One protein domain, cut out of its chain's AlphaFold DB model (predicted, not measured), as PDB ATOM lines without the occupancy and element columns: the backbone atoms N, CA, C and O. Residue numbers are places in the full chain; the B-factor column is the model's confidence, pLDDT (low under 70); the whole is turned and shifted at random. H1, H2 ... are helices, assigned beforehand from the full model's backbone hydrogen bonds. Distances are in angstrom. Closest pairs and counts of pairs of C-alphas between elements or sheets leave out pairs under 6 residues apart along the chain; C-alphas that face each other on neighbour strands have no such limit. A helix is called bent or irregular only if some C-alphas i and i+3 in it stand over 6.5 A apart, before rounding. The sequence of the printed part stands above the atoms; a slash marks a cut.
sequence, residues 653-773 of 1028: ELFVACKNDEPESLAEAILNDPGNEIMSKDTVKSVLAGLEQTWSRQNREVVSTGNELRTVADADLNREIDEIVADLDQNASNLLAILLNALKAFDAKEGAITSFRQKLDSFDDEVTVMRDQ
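This is residues 653 to 773 of the 1028 residues of an uncharacterized protein of Steinernema carpocapsae (UniProt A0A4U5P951). A long helical hairpin, H3 and H4 side by side, has one much longer leg: H4 runs on past the hairpin's open end as a straight arm, of which residues 750 to 773 stick out free. Near that open end the short helices H1 and H2 make a small head, with H2 packed on residues 738 to 746 of H4. The 121 printed residues have four named helices, in the order H1, H2, H3, H4, and no named strand; the class is all helix. The whole is extended, with a radius of gyration of the C-alphas of 23.2 A, and spans 89 by 22 by 20 A, the free arm adding much of the length.

The printed part begins with H1, residues 653 to 656, whose first C-alpha, of Glu 653, is at (49.881, 17.122, 201.770). H2 follows at residues 665 to 672 and is 10.9 A long from first to last C-alpha. H3, residues 681 to 710, runs 42.0 A from C-alpha 681 at (37.627, 20.282, 195.101) to C-alpha 710. H4, residues 715 to 773, is the longest helix, 85.7 A from first to last C-alpha, and ends at C-alpha 773 at (19.528, 14.773, 154.275). No helix is bent or irregular.

H3 and H4 form a helical hairpin and touch at a shallow tilt of 17 degrees, running opposite ways. Their closest C-alphas are those of Arg 710 and Asn 718, 6.0 A apart, and H4 touches H3 with residues 718 to 746 alone. H2 touches H4 at a shallow tilt of 28 degrees, running the same way, with the C-alphas of Ala 667 and Ala 742 closest at 4.2 A. H2 and H3 are apart. H1 is close to H2 but not clearly touching, the closest C-alphas being those of Phe 655 and Leu 666 at 7.2 A. H1 is also close to H3 but not clearly touching, with the C-alphas of Leu 654 and Val 684 closest at 7.9 A. H1 and H4 are near each other, with 5 pairs of C-alphas within 10 A. In H2 and H4 every O i to N i+4 pair is within hydrogen-bond range; in H3 it is 25 of 26, and H1 is too short for such a pair.

The two C-alphas farthest apart, those of Val 712 and Gln 773, are 88.8 A from each other. Residues 672 to 677 also stand free; without the stretches that stand free, the body of 91 residues spans 53 by 23 by 21 A. The printed part has no cut. The link from H3 to H4 is tight, those from H1 to H2 and from H2 to H3 are short, and no link is long. The mean pLDDT of the printed part is 83.2, and the 24 residues under 70 are residues 656 to 679.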
ATOM      1  N   GLU A 653      49.535  17.739 203.064       71.81
ATOM      2  CA  GLU A 653      49.881  17.122 201.770       71.81
ATOM      3  C   GLU A 653      49.499  17.986 200.553       71.81
ATOM      4  O   GLU A 653      50.278  18.085 199.605       71.81
ATOM      5  N   LEU A 654      48.364  18.697 200.629       73.62
ATOM      6  CA  LEU A 654      47.956  19.709 199.641       73.62
ATOM      7  C   LEU A 654      49.040  20.773 199.387       73.62
ATOM      8  O   LEU A 654      49.315  21.094 198.239       73.62
ATOM      9  N   PHE A 655      49.653  21.327 200.435       72.88
ATOM     10  CA  PHE A 655      50.653  22.392 200.309       72.88
ATOM     11  C   PHE A 655      52.050  21.847 199.994       72.88
ATOM     12  O   PHE A 655      52.816  22.506 199.300       72.88
ATOM     13  N   VAL A 656      52.370  20.617 200.407       68.62
ATOM     14  CA  VAL A 656      53.631  19.941 200.037       68.62
ATOM     15  C   VAL A 656      53.710  19.659 198.525       68.62
ATOM     16  O   VAL A 656      54.807  19.565 197.968       68.62
ATOM     17  N   ALA A 657      52.569  19.581 197.830       60.81
ATOM     18  CA  ALA A 657      52.523  19.527 196.368       60.81
ATOM     19  C   ALA A 657      53.012  20.833 195.693       60.81
ATOM     20  O   ALA A 657      53.478  20.786 194.550       60.81
ATOM     21  N   CYS A 658      52.970  21.976 196.391       59.38
ATOM     22  CA  CYS A 658      53.511  23.253 195.922       59.38
ATOM     23  C   CYS A 658      55.043  23.228 195.938       59.38
ATOM     24  O   CYS A 658      55.685  23.519 196.951       59.38
ATOM     25  N   LYS A 659      55.672  22.970 194.791       52.94
ATOM     26  CA  LYS A 659      57.095  23.289 194.652       52.94
ATOM     27  C   LYS A 659      57.240  24.806 194.502       52.94
ATOM     28  O   LYS A 659      56.913  25.331 193.443       52.94
ATOM     29  N   ASN A 660      57.803  25.444 195.537       52.62
ATOM     30  CA  ASN A 660      58.293  26.837 195.603       52.62
ATOM     31  C   ASN A 660      57.355  27.922 196.190       52.62
ATOM     32  O   ASN A 660      57.565  29.088 195.884       52.62
ATOM     33  N   ASP A 661      56.365  27.595 197.033       51.94
ATOM     34  CA  ASP A 661      55.518  28.587 197.749       51.94
ATOM     35  C   ASP A 661      54.735  29.600 196.863       51.94
ATOM     36  O   ASP A 661      54.155  30.563 197.367       51.94
ATOM     37  N   GLU A 662      54.662  29.391 195.543       57.69
ATOM     38  CA  GLU A 662      53.983  30.305 194.612       57.69
ATOM     39  C   GLU A 662      52.456  30.049 194.533       57.69
ATOM     40  O   GLU A 662      52.043  28.906 194.300       57.69
ATOM     41  N   PRO A 663      51.593  31.091 194.632       54.12
ATOM     42  CA  PRO A 663      50.122  30.967 194.623       54.12
ATOM     43  C   PRO A 663      49.475  30.316 193.397       54.12
ATOM     44  O   PRO A 663      48.283  30.004 193.431       54.12
ATOM     45  N   GLU A 664      50.223  30.163 192.309       54.84
ATOM     46  CA  GLU A 664      49.760  29.610 191.031       54.84
ATOM     47  C   GLU A 664      50.179  28.132 190.873       54.84
ATOM     48  O   GLU A 664      49.488  27.358 190.208       54.84
ATOM     49  N   SER A 665      51.235  27.705 191.582       60.25
ATOM     50  CA  SER A 665      51.815  26.356 191.509       60.25
ATOM     51  C   SER A 665      50.846  25.264 191.975       60.25
ATOM     52  O   SER A 665      50.739  24.215 191.333       60.25
ATOM     53  N   LEU A 666      50.086  25.511 193.055       62.25
ATOM     54  CA  LEU A 666      49.133  24.513 193.555       62.25
ATOM     55  C   LEU A 666      48.042  24.224 192.530       62.25
ATOM     56  O   LEU A 666      47.725  23.065 192.292       62.25
ATOM     57  N   ALA A 667      47.478  25.267 191.919       59.97
ATOM     58  CA  ALA A 667      46.393  25.127 190.959       59.97
ATOM     59  C   ALA A 667      46.801  24.222 189.785       59.97
ATOM     60  O   ALA A 667      46.068  23.291 189.456       59.97
ATOM     61  N   GLU A 668      47.993  24.415 189.212       63.28
ATOM     62  CA  GLU A 668      48.510  23.521 188.168       63.28
ATOM     63  C   GLU A 668      48.813  22.106 188.692       63.28
ATOM     64  O   GLU A 668      48.495  21.125 188.019       63.28
ATOM     65  N   ALA A 669      49.383  21.964 189.894       62.69
ATOM     66  CA  ALA A 669      49.685  20.655 190.479       62.69
ATOM     67  C   ALA A 669      48.418  19.822 190.758       62.69
ATOM     68  O   ALA A 669      48.374  18.645 190.404       62.69
ATOM     69  N   ILE A 670      47.370  20.439 191.321       60.50
ATOM     70  CA  ILE A 670      46.048  19.824 191.540       60.50
ATOM     71  C   ILE A 670      45.430  19.409 190.202       60.50
ATOM     72  O   ILE A 670      44.882  18.315 190.067       60.50
ATOM     73  N   LEU A 671      45.503  20.287 189.198       59.09
ATOM     74  CA  LEU A 671      44.905  20.032 187.893       59.09
ATOM     75  C   LEU A 671      45.576  18.880 187.140       59.09
ATOM     76  O   LEU A 671      44.885  18.204 186.383       59.09
ATOM     77  N   ASN A 672      46.871  18.640 187.339       61.41
ATOM     78  CA  ASN A 672      47.625  17.635 186.586       61.41
ATOM     79  C   ASN A 672      47.551  16.203 187.158       61.41
ATOM     80  O   ASN A 672      47.936  15.270 186.456       61.41
ATOM     81  N   ASP A 673      47.034  16.001 188.378       59.88
ATOM     82  CA  ASP A 673      46.788  14.663 188.949       59.88
ATOM     83  C   ASP A 673      45.397  14.548 189.616       59.88
ATOM     84  O   ASP A 673      45.276  14.451 190.842       59.88
ATOM     85  N   PRO A 674      44.305  14.519 188.824       53.00
ATOM     86  CA  PRO A 674      42.938  14.373 189.339       53.00
ATOM     87  C   PRO A 674      42.644  12.965 189.886       53.00
ATOM     88  O   PRO A 674      41.530  12.698 190.332       53.00
ATOM     89  N   GLY A 675      43.590  12.022 189.769       53.06
ATOM     90  CA  GLY A 675      43.433  10.652 190.250       53.06
ATOM     91  C   GLY A 675      43.659  10.508 191.753       53.06
ATOM     92  O   GLY A 675      43.392   9.437 192.296       53.06
ATOM     93  N   ASN A 676      44.153  11.560 192.406       60.72
ATOM     94  CA  ASN A 676      44.456  11.587 193.823       60.72
ATOM     95  C   ASN A 676      43.250  12.106 194.632       60.72
ATOM     96  O   ASN A 676      42.937  13.294 194.593       60.72
ATOM     97  N   GLU A 677      42.595  11.228 195.402       55.19
ATOM     98  CA  GLU A 677      41.423  11.564 196.238       55.19
ATOM     99  C   GLU A 677      41.707  12.688 197.256       55.19
ATOM    100  O   GLU A 677      40.814  13.465 197.601       55.19
ATOM    101  N   ILE A 678      42.967  12.837 197.683       56.75
ATOM    102  CA  ILE A 678      43.417  13.909 198.585       56.75
ATOM    103  C   ILE A 678      43.259  15.289 197.918       56.75
ATOM    104  O   ILE A 678      42.985  16.277 198.594       56.75
ATOM    105  N   MET A 679      43.354  15.367 196.589       65.38
ATOM    106  CA  MET A 679      43.385  16.608 195.804       65.38
ATOM    107  C   MET A 679      42.002  17.009 195.254       65.38
ATOM    108  O   MET A 679      41.913  17.673 194.224       65.38
ATOM    109  N   SER A 680      40.900  16.606 195.901       74.25
ATOM    110  CA  SER A 680      39.544  16.936 195.435       74.25
ATOM    111  C   SER A 680      39.139  18.396 195.715       74.25
ATOM    112  O   SER A 680      39.597  19.016 196.679       74.25
ATOM    113  N   LYS A 681      38.207  18.936 194.913       79.44
ATOM    114  CA  LYS A 681      37.627  20.282 195.101       79.44
ATOM    115  C   LYS A 681      37.030  20.466 196.501       79.44
ATOM    116  O   LYS A 681      37.178  21.530 197.098       79.44
ATOM    117  N   ASP A 682      36.388  19.432 197.039       81.12
ATOM    118  CA  ASP A 682      35.775  19.480 198.367       81.12
ATOM    119  C   ASP A 682      36.809  19.310 199.490       81.12
ATOM    120  O   ASP A 682      36.675  19.957 200.530       81.12
ATOM    121  N   THR A 683      37.908  18.579 199.259       83.75
ATOM    122  CA  THR A 683      39.060  18.565 200.180       83.75
ATOM    123  C   THR A 683      39.681  19.960 200.288       83.75
ATOM    124  O   THR A 683      39.910  20.447 201.395       83.75
ATOM    125  N   VAL A 684      39.878  20.655 199.160       84.06
ATOM    126  CA  VAL A 684      40.399  22.036 199.140       84.06
ATOM    127  C   VAL A 684      39.454  23.000 199.870       84.06
ATOM    128  O   VAL A 684      39.926  23.790 200.687       84.06
ATOM    129  N   LYS A 685      38.129  22.907 199.663       87.62
ATOM    130  CA  LYS A 685      37.143  23.692 200.440       87.62
ATOM    131  C   LYS A 685      37.218  23.396 201.940       87.62
ATOM    132  O   LYS A 685      37.179  24.326 202.741       87.62
ATOM    133  N   SER A 686      37.327  22.123 202.325       88.88
ATOM    134  CA  SER A 686      37.396  21.712 203.732       88.88
ATOM    135  C   SER A 686      38.660  22.234 204.418       88.88
ATOM    136  O   SER A 686      38.593  22.691 205.559       88.88
ATOM    137  N   VAL A 687      39.809  22.194 203.737       89.00
ATOM    138  CA  VAL A 687      41.075  22.713 204.274       89.00
ATOM    139  C   VAL A 687      41.078  24.243 204.310       89.00
ATOM    140  O   VAL A 687      41.562  24.804 205.290       89.00
ATOM    141  N   LEU A 688      40.473  24.913 203.320       90.69
ATOM    142  CA  LEU A 688      40.265  26.366 203.328       90.69
ATOM    143  C   LEU A 688      39.429  26.799 204.538       90.69
ATOM    144  O   LEU A 688      39.909  27.586 205.346       90.69
ATOM    145  N   ALA A 689      38.233  26.230 204.713       90.38
ATOM    146  CA  ALA A 689      37.353  26.560 205.835       90.38
ATOM    147  C   ALA A 689      38.009  26.254 207.197       90.38
ATOM    148  O   ALA A 689      37.888  27.035 208.142       90.38
ATOM    149  N   GLY A 690      38.754  25.145 207.291       92.56
ATOM    150  CA  GLY A 690      39.537  24.807 208.479       92.56
ATOM    151  C   GLY A 690      40.634  25.835 208.781       92.56
ATOM    152  O   GLY A 690      40.766  26.265 209.928       92.56
ATOM    153  N   LEU A 691      41.396  26.263 207.768       92.81
ATOM    154  CA  LEU A 691      42.432  27.288 207.916       92.81
ATOM    155  C   LEU A 691      41.816  28.639 208.301       92.81
ATOM    156  O   LEU A 691      42.259  29.239 209.273       92.81
ATOM    157  N   GLU A 692      40.762  29.086 207.616       93.56
ATOM    158  CA  GLU A 692      40.052  30.333 207.931       93.56
ATOM    159  C   GLU A 692      39.542  30.348 209.377       93.56
ATOM    160  O   GLU A 692      39.788  31.308 210.111       93.56
ATOM    161  N   GLN A 693      38.877  29.277 209.823       92.69
ATOM    162  CA  GLN A 693      38.327  29.182 211.175       92.69
ATOM    163  C   GLN A 693      39.427  29.139 212.244       92.69
ATOM    164  O   GLN A 693      39.339  29.842 213.258       92.69
ATOM    165  N   THR A 694      40.458  28.314 212.044       93.81
ATOM    166  CA  THR A 694      41.512  28.118 213.047       93.81
ATOM    167  C   THR A 694      42.478  29.304 213.101       93.81
ATOM    168  O   THR A 694      42.783  29.762 214.206       93.81
ATOM    169  N   TRP A 695      42.840  29.899 211.954       96.06
ATOM    170  CA  TRP A 695      43.570  31.173 211.883       96.06
ATOM    171  C   TRP A 695      42.777  32.305 212.537       96.06
ATOM    172  O   TRP A 695      43.302  32.990 213.410       96.06
ATOM    173  N   SER A 696      41.482  32.453 212.234       93.12
ATOM    174  CA  SER A 696      40.640  33.504 212.835       93.12
ATOM    175  C   SER A 696      40.497  33.391 214.356       93.12
ATOM    176  O   SER A 696      40.145  34.371 215.019       93.12
ATOM    177  N   ARG A 697      40.711  32.205 214.939       93.44
ATOM    178  CA  ARG A 697      40.808  32.030 216.397       93.44
ATOM    179  C   ARG A 697      42.199  32.426 216.895       93.44
ATOM    180  O   ARG A 697      42.293  33.241 217.806       93.44
ATOM    181  N   GLN A 698      43.248  31.884 216.281       94.75
ATOM    182  CA  GLN A 698      44.628  32.062 216.734       94.75
ATOM    183  C   GLN A 698      45.128  33.507 216.563       94.75
ATOM    184  O   GLN A 698      45.726  34.055 217.482       94.75
ATOM    185  N   ASN A 699      44.800  34.168 215.451       94.62
ATOM    186  CA  ASN A 699      45.131  35.574 215.205       94.62
ATOM    187  C   ASN A 699      44.472  36.502 216.243       94.62
ATOM    188  O   ASN A 699      45.113  37.403 216.774       94.62
ATOM    189  N   ARG A 700      43.215  36.235 216.637       94.31
ATOM    190  CA  ARG A 700      42.564  36.976 217.737       94.31
ATOM    191  C   ARG A 700      43.291  36.809 219.070       94.31
ATOM    192  O   ARG A 700      43.350  37.769 219.832       94.31
ATOM    193  N   GLU A 701      43.840  35.629 219.344       94.31
ATOM    194  CA  GLU A 701      44.628  35.362 220.551       94.31
ATOM    195  C   GLU A 701      45.950  36.149 220.529       94.31
ATOM    196  O   GLU A 701      46.194  36.923 221.452       94.31
ATOM    197  N   VAL A 702      46.721  36.069 219.433       95.75
ATOM    198  CA  VAL A 702      47.979  36.823 219.226       95.75
ATOM    199  C   VAL A 702      47.765  38.341 219.272       95.75
ATOM    200  O   VAL A 702      48.536  39.072 219.894       95.75
ATOM    201  N   VAL A 703      46.698  38.848 218.648       95.12
ATOM    202  CA  VAL A 703      46.359  40.278 218.680       95.12
ATOM    203  C   VAL A 703      45.921  40.716 220.082       95.12
ATOM    204  O   VAL A 703      46.235  41.837 220.483       95.12
ATOM    205  N   SER A 704      45.235  39.862 220.854       95.38
ATOM    206  CA  SER A 704      44.845  40.172 222.238       95.38
ATOM    207  C   SER A 704      46.057  40.239 223.166       95.38
ATOM    208  O   SER A 704      46.264  41.262 223.816       95.38
ATOM    209  N   THR A 705      46.896  39.200 223.184       95.81
ATOM    210  CA  THR A 705      48.119  39.154 224.007       95.81
ATOM    211  C   THR A 705      49.098  40.261 223.613       95.81
ATOM    212  O   THR A 705      49.656  40.930 224.484       95.81
ATOM    213  N   GLY A 706      49.229  40.543 222.311       94.69
ATOM    214  CA  GLY A 706      49.993  41.674 221.793       94.69
ATOM    215  C   GLY A 706      49.453  43.013 222.298       94.69
ATOM    216  O   GLY A 706      50.210  43.808 222.845       94.69
ATOM    217  N   ASN A 707      48.140  43.259 222.205       93.06
ATOM    218  CA  ASN A 707      47.509  44.478 222.734       93.06
ATOM    219  C   ASN A 707      47.685  44.645 224.249       93.06
ATOM    220  O   ASN A 707      47.880  45.768 224.715       93.06
ATOM    221  N   GLU A 708      47.639  43.561 225.022       93.62
ATOM    222  CA  GLU A 708      47.914  43.612 226.458       93.62
ATOM    223  C   GLU A 708      49.377  43.985 226.733       93.62
ATOM    224  O   GLU A 708      49.636  44.863 227.562       93.62
ATOM    225  N   LEU A 709      50.329  43.405 225.994       93.31
ATOM    226  CA  LEU A 709      51.750  43.754 226.076       93.31
ATOM    227  C   LEU A 709      52.015  45.217 225.678       93.31
ATOM    228  O   LEU A 709      52.750  45.902 226.393       93.31
ATOM    229  N   ARG A 710      51.335  45.746 224.645       91.69
ATOM    230  CA  ARG A 710      51.402  47.173 224.252       91.69
ATOM    231  C   ARG A 710      51.089  48.137 225.410       91.69
ATOM    232  O   ARG A 710      51.553  49.273 225.395       91.69
ATOM    233  N   THR A 711      50.355  47.713 226.450       91.25
ATOM    234  CA  THR A 711      50.062  48.564 227.629       91.25
ATOM    235  C   THR A 711      51.266  48.843 228.535       91.25
ATOM    236  O   THR A 711      51.191  49.739 229.378       91.25
ATOM    237  N   VAL A 712      52.355  48.080 228.393       86.94
ATOM    238  CA  VAL A 712      53.587  48.182 229.202       86.94
ATOM    239  C   VAL A 712      54.872  48.154 228.358       86.94
ATOM    240  O   VAL A 712      55.972  48.129 228.911       86.94
ATOM    241  N   ALA A 713      54.741  48.140 227.031       85.00
ATOM    242  CA  ALA A 713      55.843  48.104 226.079       85.00
ATOM    243  C   ALA A 713      56.297  49.510 225.650       85.00
ATOM    244  O   ALA A 713      55.518  50.463 225.584       85.00
ATOM    245  N   ASP A 714      57.582  49.612 225.336       85.00
ATOM    246  CA  ASP A 714      58.224  50.762 224.700       85.00
ATOM    247  C   ASP A 714      57.972  50.787 223.175       85.00
ATOM    248  O   ASP A 714      57.319  49.910 222.609       85.00
ATOM    249  N   ALA A 715      58.429  51.842 222.494       85.69
ATOM    250  CA  ALA A 715      58.169  52.035 221.065       85.69
ATOM    251  C   ALA A 715      58.820  50.961 220.174       85.69
ATOM    252  O   ALA A 715      58.247  50.608 219.142       85.69
ATOM    253  N   ASP A 716      59.978  50.433 220.574       85.00
ATOM    254  CA  ASP A 716      60.713  49.433 219.804       85.00
ATOM    255  C   ASP A 716      60.058  48.051 219.923       85.00
ATOM    256  O   ASP A 716      59.806  47.415 218.898       85.00
ATOM    257  N   LEU A 717      59.662  47.641 221.135       86.19
ATOM    258  CA  LEU A 717      58.886  46.414 221.348       86.19
ATOM    259  C   LEU A 717      57.485  46.502 220.714       86.19
ATOM    260  O   LEU A 717      56.992  45.515 220.177       86.19
ATOM    261  N   ASN A 718      56.846  47.677 220.703       90.50
ATOM    262  CA  ASN A 718      55.582  47.868 219.979       90.50
ATOM    263  C   ASN A 718      55.741  47.638 218.464       90.50
ATOM    264  O   ASN A 718      54.891  46.982 217.865       90.50
ATOM    265  N   ARG A 719      56.841  48.117 217.860       91.31
ATOM    266  CA  ARG A 719      57.166  47.859 216.446       91.31
ATOM    267  C   ARG A 719      57.439  46.374 216.189       91.31
ATOM    268  O   ARG A 719      56.986  45.851 215.179       91.31
ATOM    269  N   GLU A 720      58.138  45.692 217.095       91.31
ATOM    270  CA  GLU A 720      58.389  44.246 216.996       91.31
ATOM    271  C   GLU A 720      57.084  43.428 217.049       91.31
ATOM    272  O   GLU A 720      56.891  42.525 216.239       91.31
ATOM    273  N   ILE A 721      56.138  43.791 217.928       93.44
ATOM    274  CA  ILE A 721      54.793  43.187 217.963       93.44
ATOM    275  C   ILE A 721      54.055  43.424 216.633       93.44
ATOM    276  O   ILE A 721      53.430  42.498 216.117       93.44
ATOM    277  N   ASP A 722      54.110  44.641 216.078       92.56
ATOM    278  CA  ASP A 722      53.474  44.966 214.793       92.56
ATOM    279  C   ASP A 722      54.074  44.145 213.633       92.56
ATOM    280  O   ASP A 722      53.323  43.608 212.818       92.56
ATOM    281  N   GLU A 723      55.402  44.002 213.584       93.94
ATOM    282  CA  GLU A 723      56.120  43.221 212.567       93.94
ATOM    283  C   GLU A 723      55.789  41.721 212.660       93.94
ATOM    284  O   GLU A 723      55.405  41.123 211.656       93.94
ATOM    285  N   ILE A 724      55.808  41.128 213.860       95.06
ATOM    286  CA  ILE A 724      55.447  39.711 214.068       95.06
ATOM    287  C   ILE A 724      53.984  39.438 213.683       95.06
ATOM    288  O   ILE A 724      53.688  38.440 213.021       95.06
ATOM    289  N   VAL A 725      53.049  40.312 214.075       94.81
ATOM    290  CA  VAL A 725      51.624  40.155 213.730       94.81
ATOM    291  C   VAL A 725      51.412  40.266 212.217       94.81
ATOM    292  O   VAL A 725      50.670  39.461 211.652       94.81
ATOM    293  N   ALA A 726      52.077  41.219 211.557       93.94
ATOM    294  CA  ALA A 726      51.997  41.390 210.109       93.94
ATOM    295  C   ALA A 726      52.586  40.190 209.346       93.94
ATOM    296  O   ALA A 726      51.951  39.699 208.412       93.94
ATOM    297  N   ASP A 727      53.744  39.674 209.765       93.12
ATOM    298  CA  ASP A 727      54.381  38.514 209.135       93.12
ATOM    299  C   ASP A 727      53.518  37.249 209.265       93.12
ATOM    300  O   ASP A 727      53.363  36.497 208.298       93.12
ATOM    301  N   LEU A 728      52.906  37.005 210.428       94.50
ATOM    302  CA  LEU A 728      52.000  35.866 210.613       94.50
ATOM    303  C   LEU A 728      50.730  35.986 209.751       94.50
ATOM    304  O   LEU A 728      50.342  35.007 209.106       94.50
ATOM    305  N   ASP A 729      50.108  37.165 209.684       92.50
ATOM    306  CA  ASP A 729      48.896  37.374 208.877       92.50
ATOM    307  C   ASP A 729      49.186  37.348 207.367       92.50
ATOM    308  O   ASP A 729      48.400  36.795 206.592       92.50
ATOM    309  N   GLN A 730      50.360  37.821 206.935       91.44
ATOM    310  CA  GLN A 730      50.840  37.656 205.560       91.44
ATOM    311  C   GLN A 730      51.102  36.178 205.232       91.44
ATOM    312  O   GLN A 730      50.719  35.703 204.160       91.44
ATOM    313  N   ASN A 731      51.706  35.420 206.155       89.62
ATOM    314  CA  ASN A 731      51.929  33.982 205.996       89.62
ATOM    315  C   ASN A 731      50.606  33.205 205.868       89.62
ATOM    316  O   ASN A 731      50.503  32.328 205.007       89.62
ATOM    317  N   ALA A 732      49.593  33.541 206.672       91.81
ATOM    318  CA  ALA A 732      48.252  32.970 206.570       91.81
ATOM    319  C   ALA A 732      47.550  33.372 205.262       91.81
ATOM    320  O   ALA A 732      47.015  32.515 204.555       91.81
ATOM    321  N   SER A 733      47.618  34.653 204.891       90.62
ATOM    322  CA  SER A 733      47.047  35.191 203.650       90.62
ATOM    323  C   SER A 733      47.615  34.513 202.402       90.62
ATOM    324  O   SER A 733      46.864  34.220 201.473       90.62
ATOM    325  N   ASN A 734      48.912  34.190 202.390       86.69
ATOM    326  CA  ASN A 734      49.540  33.446 201.295       86.69
ATOM    327  C   ASN A 734      48.950  32.029 201.158       86.69
ATOM    328  O   ASN A 734      48.610  31.608 200.051       86.69
ATOM    329  N   LEU A 735      48.763  31.310 202.275       87.06
ATOM    330  CA  LEU A 735      48.155  29.971 202.285       87.06
ATOM    331  C   LEU A 735      46.680  29.998 201.848       87.06
ATOM    332  O   LEU A 735      46.245  29.141 201.078       87.06
ATOM    333  N   LEU A 736      45.920  31.009 202.279       89.88
ATOM    334  CA  LEU A 736      44.540  31.228 201.837       89.88
ATOM    335  C   LEU A 736      44.471  31.543 200.333       89.88
ATOM    336  O   LEU A 736      43.648  30.968 199.622       89.88
ATOM    337  N   ALA A 737      45.362  32.400 199.822       86.31
ATOM    338  CA  ALA A 737      45.431  32.743 198.401       86.31
ATOM    339  C   ALA A 737      45.741  31.523 197.515       86.31
ATOM    340  O   ALA A 737      45.098  31.345 196.480       86.31
ATOM    341  N   ILE A 738      46.665  30.657 197.954       81.62
ATOM    342  CA  ILE A 738      46.983  29.369 197.317       81.62
ATOM    343  C   ILE A 738      45.714  28.504 197.156       81.62
ATOM    344  O   ILE A 738      45.403  28.056 196.048       81.62
ATOM    345  N   LEU A 739      44.933  28.312 198.227       85.31
ATOM    346  CA  LEU A 739      43.711  27.491 198.193       85.31
ATOM    347  C   LEU A 739      42.589  28.137 197.360       85.31
ATOM    348  O   LEU A 739      41.933  27.460 196.566       85.31
ATOM    349  N   LEU A 740      42.387  29.452 197.487       87.44
ATOM    350  CA  LEU A 740      41.383  30.196 196.716       87.44
ATOM    351  C   LEU A 740      41.675  30.181 195.209       87.44
ATOM    352  O   LEU A 740      40.747  30.112 194.401       87.44
ATOM    353  N   ASN A 741      42.948  30.224 194.808       82.00
ATOM    354  CA  ASN A 741      43.336  30.102 193.404       82.00
ATOM    355  C   ASN A 741      43.119  28.679 192.871       82.00
ATOM    356  O   ASN A 741      42.614  28.531 191.757       82.00
ATOM    357  N   ALA A 742      43.393  27.643 193.672       79.31
ATOM    358  CA  ALA A 742      43.065  26.263 193.307       79.31
ATOM    359  C   ALA A 742      41.549  26.063 193.088       79.31
ATOM    360  O   ALA A 742      41.151  25.439 192.104       79.31
ATOM    361  N   LEU A 743      40.686  26.656 193.927       83.56
ATOM    362  CA  LEU A 743      39.227  26.610 193.727       83.56
ATOM    363  C   LEU A 743      38.780  27.300 192.427       83.56
ATOM    364  O   LEU A 743      38.033  26.701 191.653       83.56
ATOM    365  N   LYS A 744      39.296  28.500 192.125       84.56
ATOM    366  CA  LYS A 744      39.019  29.184 190.843       84.56
ATOM    367  C   LYS A 744      39.436  28.341 189.634       84.56
ATOM    368  O   LYS A 744      38.758  28.361 188.608       84.56
ATOM    369  N   ALA A 745      40.546  27.609 189.744       78.50
ATOM    370  CA  ALA A 745      41.043  26.739 188.684       78.50
ATOM    371  C   ALA A 745      40.128  25.519 188.450       78.50
ATOM    372  O   ALA A 745      39.890  25.148 187.299       78.50
ATOM    373  N   PHE A 746      39.542  24.947 189.513       78.81
ATOM    374  CA  PHE A 746      38.472  23.949 189.387       78.81
ATOM    375  C   PHE A 746      37.236  24.514 188.673       78.81
ATOM    376  O   PHE A 746      36.767  23.911 187.709       78.81
ATOM    377  N   ASP A 747      36.737  25.677 189.105       82.62
ATOM    378  CA  ASP A 747      35.535  26.299 188.528       82.62
ATOM    379  C   ASP A 747      35.716  26.626 187.034       82.62
ATOM    380  O   ASP A 747      34.851  26.321 186.208       82.62
ATOM    381  N   ALA A 748      36.874  27.181 186.655       82.38
ATOM    382  CA  ALA A 748      37.200  27.486 185.260       82.38
ATOM    383  C   ALA A 748      37.191  26.232 184.365       82.38
ATOM    384  O   ALA A 748      36.735  26.275 183.218       82.38
ATOM    385  N   LYS A 749      37.659  25.096 184.893       77.12
ATOM    386  CA  LYS A 749      37.713  23.813 184.184       77.12
ATOM    387  C   LYS A 749      36.356  23.119 184.089       77.12
ATOM    388  O   LYS A 749      36.035  22.589 183.027       77.12
ATOM    389  N   GLU A 750      35.539  23.154 185.140       81.56
ATOM    390  CA  GLU A 750      34.141  22.703 185.072       81.56
ATOM    391  C   GLU A 750      33.367  23.497 184.005       81.56
ATOM    392  O   GLU A 750      32.660  22.908 183.178       81.56
ATOM    393  N   GLY A 751      33.585  24.816 183.941       85.25
ATOM    394  CA  GLY A 751      33.065  25.682 182.881       85.25
ATOM    395  C   GLY A 751      33.535  25.274 181.478       85.25
ATOM    396  O   GLY A 751      32.713  25.143 180.569       85.25
ATOM    397  N   ALA A 752      34.832  25.004 181.299       85.88
ATOM    398  CA  ALA A 752      35.392  24.562 180.019       85.88
ATOM    399  C   ALA A 752      34.823  23.207 179.554       85.88
ATOM    400  O   ALA A 752      34.432  23.070 178.395       85.88
ATOM    401  N   ILE A 753      34.703  22.228 180.457       84.88
ATOM    402  CA  ILE A 753      34.090  20.918 180.174       84.88
ATOM    403  C   ILE A 753      32.613  21.078 179.786       84.88
ATOM    404  O   ILE A 753      32.148  20.430 178.848       84.88
ATOM    405  N   THR A 754      31.882  21.956 180.474       86.94
ATOM    406  CA  THR A 754      30.464  22.230 180.189       86.94
ATOM    407  C   THR A 754      30.293  22.875 178.815       86.94
ATOM    408  O   THR A 754      29.476  22.417 178.017       86.94
ATOM    409  N   SER A 755      31.120  23.874 178.492       89.56
ATOM    410  CA  SER A 755      31.131  24.506 177.168       89.56
ATOM    411  C   SER A 755      31.507  23.518 176.061       89.56
ATOM    412  O   SER A 755      30.883  23.536 175.000       89.56
ATOM    413  N   PHE A 756      32.468  22.620 176.302       92.31
ATOM    414  CA  PHE A 756      32.835  21.591 175.331       92.31
ATOM    415  C   PHE A 756      31.676  20.629 175.037       92.31
ATOM    416  O   PHE A 756      31.401  20.368 173.867       92.31
ATOM    417  N   ARG A 757      30.960  20.137 176.061       90.44
ATOM    418  CA  ARG A 757      29.788  19.273 175.827       90.44
ATOM    419  C   ARG A 757      28.724  19.978 174.999       90.44
ATOM    420  O   ARG A 757      28.278  19.412 174.017       90.44
ATOM    421  N   GLN A 758      28.411  21.237 175.307       92.19
ATOM    422  CA  GLN A 758      27.434  22.002 174.530       92.19
ATOM    423  C   GLN A 758      27.831  22.140 173.045       92.19
ATOM    424  O   GLN A 758      26.964  22.081 172.175       92.19
ATOM    425  N   LYS A 759      29.132  22.289 172.737       93.56
ATOM    426  CA  LYS A 759      29.626  22.234 171.348       93.56
ATOM    427  C   LYS A 759      29.419  20.851 170.725       93.56
ATOM    428  O   LYS A 759      29.031  20.777 169.567       93.56
ATOM    429  N   LEU A 760      29.707  19.779 171.467       95.25
ATOM    430  CA  LEU A 760      29.592  18.400 170.986       95.25
ATOM    431  C   LEU A 760      28.131  18.000 170.729       95.25
ATOM    432  O   LEU A 760      27.851  17.425 169.684       95.25
ATOM    433  N   ASP A 761      27.217  18.362 171.629       92.88
ATOM    434  CA  ASP A 761      25.776  18.120 171.490       92.88
ATOM    435  C   ASP A 761      25.234  18.855 170.247       92.88
ATOM    436  O   ASP A 761      24.615  18.247 169.375       92.88
ATOM    437  N   SER A 762      25.574  20.144 170.091       94.50
ATOM    438  CA  SER A 762      25.223  20.932 168.896       94.50
ATOM    439  C   SER A 762      25.822  20.357 167.606       94.50
ATOM    440  O   SER A 762      25.229  20.493 166.538       94.50
ATOM    441  N   PHE A 763      26.998  19.734 167.683       95.56
ATOM    442  CA  PHE A 763      27.638  19.092 166.539       95.56
ATOM    443  C   PHE A 763      26.948  17.767 166.167       95.56
ATOM    444  O   PHE A 763      26.759  17.491 164.985       95.56
ATOM    445  N   ASP A 764      26.520  16.966 167.146       94.31
ATOM    446  CA  ASP A 764      25.752  15.728 166.929       94.31
ATOM    447  C   ASP A 764      24.355  15.999 166.335       94.31
ATOM    448  O   ASP A 764      23.891  15.258 165.462       94.31
ATOM    449  N   ASP A 765      23.718  17.109 166.727       93.62
ATOM    450  CA  ASP A 765      22.494  17.616 166.092       93.62
ATOM    451  C   ASP A 765      22.732  17.950 164.605       93.62
ATOM    452  O   ASP A 765      21.971  17.518 163.732       93.62
ATOM    453  N   GLU A 766      23.819  18.659 164.278       94.50
ATOM    454  CA  GLU A 766      24.190  18.975 162.890       94.50
ATOM    455  C   GLU A 766      24.511  17.714 162.064       94.50
ATOM    456  O   GLU A 766      24.052  17.585 160.923       94.50
ATOM    457  N   VAL A 767      25.234  16.743 162.635       95.00
ATOM    458  CA  VAL A 767      25.487  15.440 161.994       95.00
ATOM    459  C   VAL A 767      24.184  14.663 161.794       95.00
ATOM    460  O   VAL A 767      23.984  14.061 160.738       95.00
ATOM    461  N   THR A 768      23.250  14.729 162.744       92.88
ATOM    462  CA  THR A 768      21.917  14.123 162.622       92.88
ATOM    463  C   THR A 768      21.110  14.740 161.477       92.88
ATOM    464  O   THR A 768      20.527  13.997 160.682       92.88
ATOM    465  N   VAL A 769      21.143  16.066 161.311       94.31
ATOM    466  CA  VAL A 769      20.527  16.745 160.158       94.31
ATOM    467  C   VAL A 769      21.164  16.286 158.841       94.31
ATOM    468  O   VAL A 769      20.441  15.975 157.892       94.31
ATOM    469  N   MET A 770      22.495  16.180 158.772       92.12
ATOM    470  CA  MET A 770      23.195  15.667 157.584       92.12
ATOM    471  C   MET A 770      22.795  14.222 157.258       92.12
ATOM    472  O   MET A 770      22.478  13.916 156.107       92.12
ATOM    473  N   ARG A 771      22.723  13.347 158.269       94.56
ATOM    474  CA  ARG A 771      22.267  11.949 158.156       94.56
ATOM    475  C   ARG A 771      20.885  11.860 157.501       94.56
ATOM    476  O   ARG A 771      20.659  11.060 156.593       94.56
ATOM    477  N   ASP A 772      19.954  12.710 157.922       92.38
ATOM    478  CA  ASP A 772      18.592  12.703 157.387       92.38
ATOM    479  C   ASP A 772      18.499  13.342 155.989       92.38
ATOM    480  O   ASP A 772      17.721  12.874 155.149       92.38
ATOM    481  N   GLN A 773      19.367  14.309 155.658       92.19
ATOM    482  CA  GLN A 773      19.528  14.773 154.275       92.19
ATOM    483  C   GLN A 773      19.985  13.643 153.338       92.19
ATOM    484  O   GLN A 773      19.425  13.517 152.245       92.19
TER     485      GLN A 773